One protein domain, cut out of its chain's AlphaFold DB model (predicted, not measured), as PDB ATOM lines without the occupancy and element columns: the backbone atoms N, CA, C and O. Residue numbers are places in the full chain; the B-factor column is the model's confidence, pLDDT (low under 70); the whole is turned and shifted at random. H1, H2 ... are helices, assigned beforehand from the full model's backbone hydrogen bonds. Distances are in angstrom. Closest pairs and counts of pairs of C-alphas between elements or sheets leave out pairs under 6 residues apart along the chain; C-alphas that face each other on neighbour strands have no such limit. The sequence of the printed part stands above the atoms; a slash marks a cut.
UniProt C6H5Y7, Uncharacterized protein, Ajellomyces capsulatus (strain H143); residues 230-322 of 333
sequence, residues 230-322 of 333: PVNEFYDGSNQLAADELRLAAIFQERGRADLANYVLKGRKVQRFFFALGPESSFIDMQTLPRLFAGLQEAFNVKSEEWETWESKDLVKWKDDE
ATOM      1  N   PRO A 230     130.486 106.653 139.256       56.91
ATOM      2  CA  PRO A 230     131.480 107.200 138.344       56.91
ATOM      3  C   PRO A 230     132.103 106.080 137.501       56.91
ATOM      4  O   PRO A 230     132.597 105.093 138.037       56.91
ATOM      5  N   VAL A 231     132.099 106.248 136.176       59.59
ATOM      6  CA  VAL A 231     132.777 105.348 135.232       59.59
ATOM      7  C   VAL A 231     133.800 106.167 134.456       59.59
ATOM      8  O   VAL A 231     133.458 106.829 133.478       59.59
ATOM      9  N   ASN A 232     135.060 106.155 134.897       62.28
ATOM     10  CA  ASN A 232     136.126 106.939 134.257       62.28
ATOM     11  C   ASN A 232     136.292 106.575 132.771       62.28
ATOM     12  O   ASN A 232     136.383 107.461 131.927       62.28
ATOM     13  N   GLU A 233     136.211 105.285 132.432       72.62
ATOM     14  CA  GLU A 233     136.370 104.806 131.052       72.62
ATOM     15  C   GLU A 233     135.320 105.380 130.082       72.62
ATOM     16  O   GLU A 233     135.590 105.540 128.891       72.62
ATOM     17  N   PHE A 234     134.127 105.736 130.575       78.44
ATOM     18  CA  PHE A 234     133.077 106.327 129.744       78.44
ATOM     19  C   PHE A 234     133.513 107.684 129.175       78.44
ATOM     20  O   PHE A 234     133.308 107.945 127.982       78.44
ATOM     21  N   TYR A 235     134.141 108.523 130.005       73.62
ATOM     22  CA  TYR A 235     134.631 109.849 129.617       73.62
ATOM     23  C   TYR A 235     135.866 109.786 128.713       73.62
ATOM     24  O   TYR A 235     136.079 110.686 127.906       73.62
ATOM     25  N   ASP A 236     136.594 108.670 128.738       80.62
ATOM     26  CA  ASP A 236     137.658 108.370 127.776       80.62
ATOM     27  C   ASP A 236     137.140 107.818 126.436       80.62
ATOM     28  O   ASP A 236     137.920 107.439 125.568       80.62
ATOM     29  N   GLY A 237     135.818 107.801 126.234       80.94
ATOM     30  CA  GLY A 237     135.196 107.383 124.976       80.94
ATOM     31  C   GLY A 237     134.905 105.883 124.876       80.94
ATOM     32  O   GLY A 237     134.312 105.454 123.891       80.94
ATOM     33  N   SER A 238     135.216 105.086 125.907       85.94
ATOM     34  CA  SER A 238     134.981 103.636 125.894       85.94
ATOM     35  C   SER A 238     133.495 103.286 125.941       85.94
ATOM     36  O   SER A 238     132.752 103.717 126.826       85.94
ATOM     37  N   ASN A 239     133.031 102.458 125.010       87.88
ATOM     38  CA  ASN A 239     131.671 101.921 125.050       87.88
ATOM     39  C   ASN A 239     131.532 100.648 125.897       87.88
ATOM     40  O   ASN A 239     130.404 100.199 126.116       87.88
ATOM     41  N   GLN A 240     132.640 100.104 126.411       88.50
ATOM     42  CA  GLN A 240     132.626  98.943 127.302       88.50
ATOM     43  C   GLN A 240     131.882  99.264 128.594       88.50
ATOM     44  O   GLN A 240     131.996 100.368 129.120       88.50
ATOM     45  N   LEU A 241     131.093  98.310 129.085       83.25
ATOM     46  CA  LEU A 241     130.438  98.418 130.387       83.25
ATOM     47  C   LEU A 241     131.456  98.134 131.490       83.25
ATOM     48  O   LEU A 241     132.137  97.108 131.445       83.25
ATOM     49  N   ALA A 242     131.521  99.009 132.489       79.00
ATOM     50  CA  ALA A 242     132.333  98.776 133.673       79.00
ATOM     51  C   ALA A 242     131.786  97.605 134.505       79.00
ATOM     52  O   ALA A 242     130.611  97.235 134.407       79.00
ATOM     53  N   ALA A 243     132.632  97.042 135.373       76.38
ATOM     54  CA  ALA A 243     132.244  95.956 136.276       76.38
ATOM     55  C   ALA A 243     131.015  96.319 137.132       76.38
ATOM     56  O   ALA A 243     130.118  95.493 137.298       76.38
ATOM     57  N   ASP A 244     130.930  97.569 137.590       68.31
ATOM     58  CA  ASP A 244     129.800  98.067 138.381       68.31
ATOM     59  C   ASP A 244     128.509  98.172 137.561       68.31
ATOM     60  O   ASP A 244     127.438  97.823 138.055       68.31
ATOM     61  N   GLU A 245     128.589  98.569 136.286       79.00
ATOM     62  CA  GLU A 245     127.430  98.589 135.384       79.00
ATOM     63  C   GLU A 245     126.920  97.161 135.131       79.00
ATOM     64  O   GLU A 245     125.717  96.894 135.190       79.00
ATOM     65  N   LEU A 246     127.829  96.207 134.921       83.12
ATOM     66  CA  LEU A 246     127.477  94.793 134.795       83.12
ATOM     67  C   LEU A 246     126.864  94.248 136.092       83.12
ATOM     68  O   LEU A 246     125.877  93.507 136.045       83.12
ATOM     69  N   ARG A 247     127.399  94.644 137.254       80.50
ATOM     70  CA  ARG A 247     126.854  94.254 138.557       80.50
ATOM     71  C   ARG A 247     125.464  94.840 138.786       80.50
ATOM     72  O   ARG A 247     124.578  94.117 139.239       80.50
ATOM     73  N   LEU A 248     125.246  96.105 138.441       73.50
ATOM     74  CA  LEU A 248     123.939  96.755 138.513       73.50
ATOM     75  C   LEU A 248     122.913  96.033 137.629       73.50
ATOM     76  O   LEU A 248     121.805  95.733 138.079       73.50
ATOM     77  N   ALA A 249     123.292  95.681 136.397       74.94
ATOM     78  CA  ALA A 249     122.441  94.899 135.507       74.94
ATOM     79  C   ALA A 249     122.094  93.520 136.095       74.94
ATOM     80  O   ALA A 249     120.936  93.103 136.026       74.94
ATOM     81  N   ALA A 250     123.063  92.831 136.709       76.25
ATOM     82  CA  ALA A 250     122.834  91.549 137.373       76.25
ATOM     83  C   ALA A 250     121.860  91.679 138.556       76.25
ATOM     84  O   ALA A 250     120.906  90.910 138.640       76.25
ATOM     85  N   ILE A 251     122.013  92.706 139.401       71.06
ATOM     86  CA  ILE A 251     121.088  92.986 140.514       71.06
ATOM     87  C   ILE A 251     119.657  93.191 139.999       71.06
ATOM     88  O   ILE A 251     118.698  92.686 140.589       71.06
ATOM     89  N   PHE A 252     119.487  93.908 138.885       70.75
ATOM     90  CA  PHE A 252     118.171  94.057 138.268       70.75
ATOM     91  C   PHE A 252     117.608  92.719 137.776       70.75
ATOM     92  O   PHE A 252     116.432  92.441 138.008       70.75
ATOM     93  N   GLN A 253     118.425  91.859 137.161       82.12
ATOM     94  CA  GLN A 253     117.995  90.516 136.751       82.12
ATOM     95  C   GLN A 253     117.587  89.646 137.946       82.12
ATOM     96  O   GLN A 253     116.514  89.046 137.913       82.12
ATOM     97  N   GLU A 254     118.389  89.628 139.014       82.81
ATOM     98  CA  GLU A 254     118.120  88.885 140.256       82.81
ATOM     99  C   GLU A 254     116.789  89.296 140.900       82.81
ATOM    100  O   GLU A 254     116.084  88.467 141.473       82.81
ATOM    101  N   ARG A 255     116.402  90.568 140.753       78.19
ATOM    102  CA  ARG A 255     115.128  91.113 141.248       78.19
ATOM    103  C   ARG A 255     113.968  91.007 140.253       78.19
ATOM    104  O   ARG A 255     112.928  91.627 140.462       78.19
ATOM    105  N   GLY A 256     114.126  90.252 139.166       78.94
ATOM    106  CA  GLY A 256     113.084  90.062 138.152       78.94
ATOM    107  C   GLY A 256     112.838  91.283 137.256       78.94
ATOM    108  O   GLY A 256     111.824  91.344 136.567       78.94
ATOM    109  N   ARG A 257     113.758  92.255 137.239       80.00
ATOM    110  CA  ARG A 257     113.698  93.496 136.449       80.00
ATOM    111  C   ARG A 257     114.627  93.444 135.241       80.00
ATOM    112  O   ARG A 257     115.523  94.268 135.059       80.00
ATOM    113  N   ALA A 258     114.414  92.446 134.385       80.75
ATOM    114  CA  ALA A 258     115.190  92.276 133.155       80.75
ATOM    115  C   ALA A 258     115.057  93.473 132.189       80.75
ATOM    116  O   ALA A 258     115.945  93.715 131.372       80.75
ATOM    117  N   ASP A 259     113.966  94.231 132.280       70.56
ATOM    118  CA  ASP A 259     113.764  95.498 131.580       70.56
ATOM    119  C   ASP A 259     114.820  96.543 131.980       70.56
ATOM    120  O   ASP A 259     115.515  97.071 131.113       70.56
ATOM    121  N   LEU A 260     115.032  96.752 133.284       66.88
ATOM    122  CA  LEU A 260     116.045  97.683 133.796       66.88
ATOM    123  C   LEU A 260     117.466  97.208 133.511       66.88
ATOM    124  O   LEU A 260     118.318  97.997 133.104       66.88
ATOM    125  N   ALA A 261     117.707  95.902 133.631       73.06
ATOM    126  CA  ALA A 261     118.983  95.317 133.243       73.06
ATOM    127  C   ALA A 261     119.311  95.606 131.769       73.06
ATOM    128  O   ALA A 261     120.446  95.937 131.440       73.06
ATOM    129  N   ASN A 262     118.319  95.541 130.872       78.81
ATOM    130  CA  ASN A 262     118.523  95.871 129.463       78.81
ATOM    131  C   ASN A 262     118.863  97.350 129.245       78.81
ATOM    132  O   ASN A 262     119.664  97.632 128.355       78.81
ATOM    133  N   TYR A 263     118.308  98.281 130.031       78.12
ATOM    134  CA  TYR A 263     118.702  99.691 129.937       78.12
ATOM    135  C   TYR A 263     120.168  99.899 130.300       78.12
ATOM    136  O   TYR A 263     120.852 100.631 129.598       78.12
ATOM    137  N   VAL A 264     120.683  99.205 131.315       76.12
ATOM    138  CA  VAL A 264     122.114  99.271 131.645       76.12
ATOM    139  C   VAL A 264     122.951  98.615 130.540       76.12
ATOM    140  O   VAL A 264     123.867  99.227 130.003       76.12
ATOM    141  N   LEU A 265     122.582  97.401 130.118       82.31
ATOM    142  CA  LEU A 265     123.369  96.606 129.168       82.31
ATOM    143  C   LEU A 265     123.384  97.166 127.737       82.31
ATOM    144  O   LEU A 265     124.317  96.907 126.980       82.31
ATOM    145  N   LYS A 266     122.330  97.881 127.328       82.44
ATOM    146  CA  LYS A 266     122.137  98.356 125.944       82.44
ATOM    147  C   LYS A 266     122.013  99.876 125.843       82.44
ATOM    148  O   LYS A 266     121.904 100.406 124.736       82.44
ATOM    149  N   GLY A 267     122.031 100.584 126.969       81.62
ATOM    150  CA  GLY A 267     121.776 102.023 127.046       81.62
ATOM    151  C   GLY A 267     122.922 102.907 126.580       81.62
ATOM    152  O   GLY A 267     122.731 104.117 126.497       81.62
ATOM    153  N   ARG A 268     124.085 102.346 126.223       84.19
ATOM    154  CA  ARG A 268     125.272 103.136 125.866       84.19
ATOM    155  C   ARG A 268     125.005 104.142 124.741       84.19
ATOM    156  O   ARG A 268     125.452 105.276 124.832       84.19
ATOM    157  N   LYS A 269     124.188 103.790 123.740       80.81
ATOM    158  CA  LYS A 269     123.753 104.725 122.681       80.81
ATOM    159  C   LYS A 269     123.010 105.944 123.234       80.81
ATOM    160  O   LYS A 269     123.270 107.067 122.820       80.81
ATOM    161  N   VAL A 270     122.093 105.711 124.170       75.06
ATOM    162  CA  VAL A 270     121.280 106.760 124.798       75.06
ATOM    163  C   VAL A 270     122.160 107.639 125.683       75.06
ATOM    164  O   VAL A 270     122.109 108.859 125.566       75.06
ATOM    165  N   GLN A 271     123.030 107.034 126.494       75.88
ATOM    166  CA  GLN A 271     124.004 107.762 127.309       75.88
ATOM    167  C   GLN A 271     124.915 108.629 126.431       75.88
ATOM    168  O   GLN A 271     125.020 109.828 126.650       75.88
ATOM    169  N   ARG A 272     125.515 108.063 125.375       80.75
ATOM    170  CA  ARG A 272     126.363 108.820 124.444       80.75
ATOM    171  C   ARG A 272     125.623 109.998 123.820       80.75
ATOM    172  O   ARG A 272     126.198 111.074 123.735       80.75
ATOM    173  N   PHE A 273     124.362 109.815 123.430       72.62
ATOM    174  CA  PHE A 273     123.542 110.899 122.891       72.62
ATOM    175  C   PHE A 273     123.349 112.034 123.907       72.62
ATOM    176  O   PHE A 273     123.601 113.188 123.576       72.62
ATOM    177  N   PHE A 274     122.962 111.719 125.147       65.12
ATOM    178  CA  PHE A 274     122.732 112.738 126.177       65.12
ATOM    179  C   PHE A 274     124.002 113.478 126.597       65.12
ATOM    180  O   PHE A 274     123.946 114.688 126.795       65.12
ATOM    181  N   PHE A 275     125.136 112.782 126.688       67.69
ATOM    182  CA  PHE A 275     126.397 113.406 127.078       67.69
ATOM    183  C   PHE A 275     127.025 114.193 125.928       67.69
ATOM    184  O   PHE A 275     127.374 115.346 126.114       67.69
ATOM    185  N   ALA A 276     127.136 113.629 124.724       68.31
ATOM    186  CA  ALA A 276     127.802 114.330 123.626       68.31
ATOM    187  C   ALA A 276     126.949 115.462 123.022       68.31
ATOM    188  O   ALA A 276     127.504 116.456 122.567       68.31
ATOM    189  N   LEU A 277     125.618 115.315 122.990       64.31
ATOM    190  CA  LEU A 277     124.719 116.208 122.240       64.31
ATOM    191  C   LEU A 277     123.503 116.703 123.044       64.31
ATOM    192  O   LEU A 277     122.735 117.518 122.539       64.31
ATOM    193  N   GLY A 278     123.285 116.197 124.259       57.41
ATOM    194  CA  GLY A 278     122.148 116.560 125.104       57.41
ATOM    195  C   GLY A 278     122.465 117.678 126.104       57.41
ATOM    196  O   GLY A 278     123.550 118.245 126.076       57.41
ATOM    197  N   PRO A 279     121.540 117.994 127.028       47.28
ATOM    198  CA  PRO A 279     121.703 119.081 128.002       47.28
ATOM    199  C   PRO A 279     122.963 118.967 128.878       47.28
ATOM    200  O   PRO A 279     123.484 119.984 129.333       47.28
ATOM    201  N   GLU A 280     123.470 117.746 129.089       50.41
ATOM    202  CA  GLU A 280     124.700 117.488 129.852       50.41
ATOM    203  C   GLU A 280     125.979 117.911 129.107       50.41
ATOM    204  O   GLU A 280     127.028 118.030 129.737       50.41
ATOM    205  N   SER A 281     125.907 118.202 127.800       55.72
ATOM    206  CA  SER A 281     127.080 118.594 127.009       55.72
ATOM    207  C   SER A 281     127.656 119.957 127.385       55.72
ATOM    208  O   SER A 281     128.846 120.207 127.209       55.72
ATOM    209  N   SER A 282     126.826 120.814 127.982       48.69
ATOM    210  CA  SER A 282     127.189 122.161 128.429       48.69
ATOM    211  C   SER A 282     128.218 122.195 129.570       48.69
ATOM    212  O   SER A 282     128.798 123.246 129.834       48.69
ATOM    213  N   PHE A 283     128.484 121.053 130.214       48.38
ATOM    214  CA  PHE A 283     129.466 120.906 131.294       48.38
ATOM    215  C   PHE A 283     130.745 120.175 130.857       48.38
ATOM    216  O   PHE A 283     131.616 119.912 131.685       48.38
ATOM    217  N   ILE A 284     130.859 119.810 129.577       60.59
ATOM    218  CA  ILE A 284     131.992 119.042 129.058       60.59
ATOM    219  C   ILE A 284     133.127 119.994 128.697       60.59
ATOM    220  O   ILE A 284     132.960 120.916 127.900       60.59
ATOM    221  N   ASP A 285     134.308 119.749 129.257       67.81
ATOM    222  CA  ASP A 285     135.505 120.474 128.854       67.81
ATOM    223  C   ASP A 285     135.927 120.116 127.414       67.81
ATOM    224  O   ASP A 285     135.700 119.011 126.910       67.81
ATOM    225  N   MET A 286     136.607 121.047 126.747       69.31
ATOM    226  CA  MET A 286     137.037 120.876 125.354       69.31
ATOM    227  C   MET A 286     138.042 119.724 125.144       69.31
ATOM    228  O   MET A 286     138.272 119.332 124.005       69.31
ATOM    229  N   GLN A 287     138.648 119.163 126.198       74.56
ATOM    230  CA  GLN A 287     139.556 118.008 126.100       74.56
ATOM    231  C   GLN A 287     138.813 116.665 126.161       74.56
ATOM    232  O   GLN A 287     139.315 115.652 125.661       74.56
ATOM    233  N   THR A 288     137.635 116.652 126.781       74.81
ATOM    234  CA  THR A 288     136.763 115.486 126.944       74.81
ATOM    235  C   THR A 288     135.794 115.346 125.762       74.81
ATOM    236  O   THR A 288     135.469 114.225 125.358       74.81
ATOM    237  N   LEU A 289     135.393 116.460 125.137       79.56
ATOM    238  CA  LEU A 289     134.458 116.478 124.005       79.56
ATOM    239  C   LEU A 289     134.872 115.556 122.833       79.56
ATOM    240  O   LEU A 289     134.035 114.748 122.420       79.56
ATOM    241  N   PRO A 290     136.132 115.558 122.338       83.88
ATOM    242  CA  PRO A 290     136.522 114.689 121.224       83.88
ATOM    243  C   PRO A 290     136.397 113.197 121.556       83.88
ATOM    244  O   PRO A 290     135.974 112.401 120.718       83.88
ATOM    245  N   ARG A 291     136.693 112.809 122.803       85.00
ATOM    246  CA  ARG A 291     136.606 111.412 123.266       85.00
ATOM    247  C   ARG A 291     135.158 110.949 123.347       85.00
ATOM    248  O   ARG A 291     134.820 109.852 122.903       85.00
ATOM    249  N   LEU A 292     134.280 111.800 123.880       83.62
ATOM    250  CA  LEU A 292     132.849 111.517 123.953       83.62
ATOM    251  C   LEU A 292     132.209 111.457 122.562       83.62
ATOM    252  O   LEU A 292     131.361 110.593 122.330       83.62
ATOM    253  N   PHE A 293     132.646 112.315 121.637       85.19
ATOM    254  CA  PHE A 293     132.219 112.293 120.241       85.19
ATOM    255  C   PHE A 293     132.652 111.008 119.523       85.19
ATOM    256  O   PHE A 293     131.818 110.341 118.909       85.19
ATOM    257  N   ALA A 294     133.913 110.596 119.670       86.94
ATOM    258  CA  ALA A 294     134.402 109.328 119.129       86.94
ATOM    259  C   ALA A 294     133.601 108.134 119.681       86.94
ATOM    260  O   ALA A 294     133.128 107.283 118.920       86.94
ATOM    261  N   GLY A 295     133.353 108.119 120.995       87.38
ATOM    262  CA  GLY A 295     132.514 107.108 121.636       87.38
ATOM    263  C   GLY A 295     131.070 107.103 121.117       87.38
ATOM    264  O   GLY A 295     130.477 106.035 120.966       87.38
ATOM    265  N   LEU A 296     130.490 108.267 120.799       87.38
ATOM    266  CA  LEU A 296     129.161 108.373 120.184       87.38
ATOM    267  C   LEU A 296     129.147 107.763 118.778       87.38
ATOM    268  O   LEU A 296     128.256 106.968 118.471       87.38
ATOM    269  N   GLN A 297     130.123 108.115 117.938       87.56
ATOM    270  CA  GLN A 297     130.235 107.567 116.585       87.56
ATOM    271  C   GLN A 297     130.328 106.039 116.623       87.56
ATOM    272  O   GLN A 297     129.571 105.363 115.922       87.56
ATOM    273  N   GLU A 298     131.183 105.497 117.493       89.44
ATOM    274  CA  GLU A 298     131.321 104.053 117.681       89.44
ATOM    275  C   GLU A 298     130.011 103.423 118.179       89.44
ATOM    276  O   GLU A 298     129.541 102.446 117.596       89.44
ATOM    277  N   ALA A 299     129.354 104.010 119.186       87.31
ATOM    278  CA  ALA A 299     128.110 103.468 119.734       87.31
ATOM    279  C   ALA A 299     127.002 103.349 118.675       87.31
ATOM    280  O   ALA A 299     126.196 102.417 118.728       87.31
ATOM    281  N   PHE A 300     126.951 104.270 117.708       86.38
ATOM    282  CA  PHE A 300     125.989 104.261 116.603       86.38
ATOM    283  C   PHE A 300     126.489 103.549 115.335       86.38
ATOM    284  O   PHE A 300     125.753 103.505 114.349       86.38
ATOM    285  N   ASN A 301     127.679 102.938 115.359       85.69
ATOM    286  CA  ASN A 301     128.337 102.325 114.198       85.69
ATOM    287  C   ASN A 301     128.495 103.296 113.011       85.69
ATOM    288  O   ASN A 301     128.352 102.911 111.847       85.69
ATOM    289  N   VAL A 302     128.756 104.569 113.303       83.69
ATOM    290  CA  VAL A 302     129.055 105.595 112.301       83.69
ATOM    291  C   VAL A 302     130.551 105.559 111.997       83.69
ATOM    292  O   VAL A 302     131.367 105.206 112.848       83.69
ATOM    293  N   LYS A 303     130.930 105.904 110.763       80.69
ATOM    294  CA  LYS A 303     132.340 106.018 110.383       80.69
ATOM    295  C   LYS A 303     133.032 107.021 111.313       80.69
ATOM    296  O   LYS A 303     132.617 108.174 111.357       80.69
ATOM    297  N   SER A 304     134.070 106.560 112.007       80.38
ATOM    298  CA  SER A 304     134.875 107.406 112.886       80.38
ATOM    299  C   SER A 304     135.521 108.539 112.090       80.38
ATOM    300  O   SER A 304     136.048 108.333 110.989       80.38
ATOM    301  N   GLU A 305     135.417 109.737 112.642       86.31
ATOM    302  CA  GLU A 305     135.972 110.970 112.107       86.31
ATOM    303  C   GLU A 305     136.390 111.827 113.298       86.31
ATOM    304  O   GLU A 305     135.599 112.003 114.221       86.31
ATOM    305  N   GLU A 306     137.620 112.339 113.277       87.31
ATOM    306  CA  GLU A 306     138.129 113.227 114.327       87.31
ATOM    307  C   GLU A 306     137.234 114.459 114.476       87.31
ATOM    308  O   GLU A 306     136.742 114.990 113.472       87.31
ATOM    309  N   TRP A 307     137.059 114.923 115.716       83.62
ATOM    310  CA  TRP A 307     136.157 116.027 116.049       83.62
ATOM    311  C   TRP A 307     136.401 117.252 115.166       83.62
ATOM    312  O   TRP A 307     135.476 117.719 114.514       83.62
ATOM    313  N   GLU A 308     137.644 117.720 115.047       84.62
ATOM    314  CA  GLU A 308     137.980 118.935 114.295       84.62
ATOM    315  C   GLU A 308     137.713 118.777 112.792       84.62
ATOM    316  O   GLU A 308     137.368 119.737 112.096       84.62
ATOM    317  N   THR A 309     137.869 117.552 112.274       86.62
ATOM    318  CA  THR A 309     137.595 117.236 110.865       86.62
ATOM    319  C   THR A 309     136.094 117.227 110.608       86.62
ATOM    320  O   THR A 309     135.633 117.819 109.627       86.62
ATOM    321  N   TRP A 310     135.340 116.580 111.498       88.00
ATOM    322  CA  TRP A 310     133.886 116.561 111.458       88.00
ATOM    323  C   TRP A 310     133.323 117.979 111.581       88.00
ATOM    324  O   TRP A 310     132.584 118.403 110.697       88.00
ATOM    325  N   GLU A 311     133.751 118.735 112.593       82.62
ATOM    326  CA  GLU A 311     133.343 120.115 112.869       82.62
ATOM    327  C   GLU A 311     133.611 121.019 111.664       82.62
ATOM    328  O   GLU A 311     132.692 121.654 111.154       82.62
ATOM    329  N   SER A 312     134.837 121.031 111.133       83.56
ATOM    330  CA  SER A 312     135.191 121.892 109.996       83.56
ATOM    331  C   SER A 312     134.353 121.584 108.751       83.56
ATOM    332  O   SER A 312     133.922 122.491 108.034       83.56
ATOM    333  N   LYS A 313     134.113 120.297 108.475       88.56
ATOM    334  CA  LYS A 313     133.316 119.859 107.324       88.56
ATOM    335  C   LYS A 313     131.839 120.187 107.518       88.56
ATOM    336  O   LYS A 313     131.205 120.705 106.596       88.56
ATOM    337  N   ASP A 314     131.293 119.867 108.684       84.06
ATOM    338  CA  ASP A 314     129.870 120.020 108.951       84.06
ATOM    339  C   ASP A 314     129.498 121.491 109.179       84.06
ATOM    340  O   ASP A 314     128.462 121.908 108.671       84.06
ATOM    341  N   LEU A 315     130.366 122.335 109.750       79.31
ATOM    342  CA  LEU A 315     130.163 123.792 109.763       79.31
ATOM    343  C   LEU A 315     130.035 124.359 108.347       79.31
ATOM    344  O   LEU A 315     129.168 125.187 108.104       79.31
ATOM    345  N   VAL A 316     130.841 123.900 107.384       84.00
ATOM    346  CA  VAL A 316     130.719 124.335 105.979       84.00
ATOM    347  C   VAL A 316     129.443 123.800 105.336       84.00
ATOM    348  O   VAL A 316     128.792 124.510 104.570       84.00
ATOM    349  N   LYS A 317     129.092 122.547 105.625       85.12
ATOM    350  CA  LYS A 317     127.891 121.894 105.098       85.12
ATOM    351  C   LYS A 317     126.611 122.576 105.583       85.12
ATOM    352  O   LYS A 317     125.675 122.716 104.803       85.12
ATOM    353  N   TRP A 318     126.589 122.982 106.848       83.75
ATOM    354  CA  TRP A 318     125.437 123.572 107.525       83.75
ATOM    355  C   TRP A 318     125.561 125.093 107.687       83.75
ATOM    356  O   TRP A 318     124.754 125.698 108.379       83.75
ATOM    357  N   LYS A 319     126.533 125.742 107.034       81.81
ATOM    358  CA  LYS A 319     126.775 127.193 107.162       81.81
ATOM    359  C   LYS A 319     125.569 128.062 106.793       81.81
ATOM    360  O   LYS A 319     125.480 129.188 107.251       81.81
ATOM    361  N   ASP A 320     124.702 127.551 105.919       84.88
ATOM    362  CA  ASP A 320     123.499 128.234 105.436       84.88
ATOM    363  C   ASP A 320     122.230 127.670 106.112       84.88
ATOM    364  O   ASP A 320     121.115 127.999 105.715       84.88
ATOM    365  N   ASP A 321     122.386 126.783 107.103       88.06
ATOM    366  CA  ASP A 321     121.277 126.231 107.877       88.06
ATOM    367  C   ASP A 321     120.742 127.293 108.842       88.06
ATOM    368  O   ASP A 321     121.461 127.806 109.699       88.06
ATOM    369  N   GLU A 322     119.462 127.630 108.689       82.62
ATOM    370  CA  GLU A 322     118.830 128.715 109.442       82.62
ATOM    371  C   GLU A 322     118.822 128.462 110.960       82.62
ATOM    372  O   GLU A 322     118.903 129.418 111.734       82.62
TER     373      GLU A 322
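This is residues 230 to 322 of the 333 residues of an uncharacterized protein of Ajellomyces capsulatus (strain H143) (UniProt C6H5Y7). This is a long, loose row of helices: the helical hairpin of H2 and H3 makes one end, H4 and H6 lie side by side in the middle, and H7 makes the other end, where residues 311 to 322 stick out. Short H1 sits beside H6, and short H5 makes a corner at the end of H4. The printed part has 93 residues with seven named helices, H1 to H7 in order along the chain, and no named strand, an all-helix class. It is loose, with a radius of gyration of the C-alphas of 15.8 A, and spans 52 by 25 by 24 A, a rod.

H1, residues 232 to 235, only just touches H6, residues 289 to 299, with 3 pairs of C-alphas within 8 A, the closest being those of Tyr 235 and Leu 292 at 6.2 A. H2, residues 243 to 254, and H3, residues 258 to 266, form a hairpin of helices that touch, closest at the C-alphas of Ala 249 and Ala 261, 4.2 A, at a shallow tilt of 20 degrees, opposite ways. H3 and H4, residues 268 to 277, meet only through their link. H1 and H4 are near each other, with 5 pairs of C-alphas within 10 A. H4 touches H5, residues 279 to 283, only at the corner, and only just, with 3 pairs of C-alphas within 8 A; the closest are those of Phe 275 and Ser 281, 5.2 A. H4 and H6 touch, closest at the C-alphas of Arg 272 and Leu 296, 5.1 A, at a shallow tilt of 33 degrees, only just short of steep, opposite ways. H6 is the hub, touching H1, H4 and H7, residues 307 to 317. H6 and H7 only just touch, with 3 pairs of C-alphas within 8 A, closest at Pro 290 and Trp 307, 5.4 A, about perpendicular at 81 degrees. Every O i to N i+4 pair is within hydrogen-bond range in H2, H3, H4, H6 and H7; H5 has 0 of 1, with 1 of 2 O i to N i+3 pairs, and H1 is too short for such a pair.

H1 begins at C-alpha 232, (136.126, 106.939, 134.257). From first to last C-alpha H2 measures 16.3 A, H3 11.7 A, H4 13.6 A, H6 15.1 A and H7 14.9 A. H2 ends at C-alpha 254, (118.120, 88.885, 140.256), and H7 at C-alpha 317, (127.891, 121.894, 105.098).

The two C-alphas farthest apart, those of Glu 254 and Asp 320, are 52.8 A from each other. The printed part has no cut and no long link. Mean pLDDT of the printed part is 77.3; residues 230 to 232, 244, 260 and 274 to 286 are under 70.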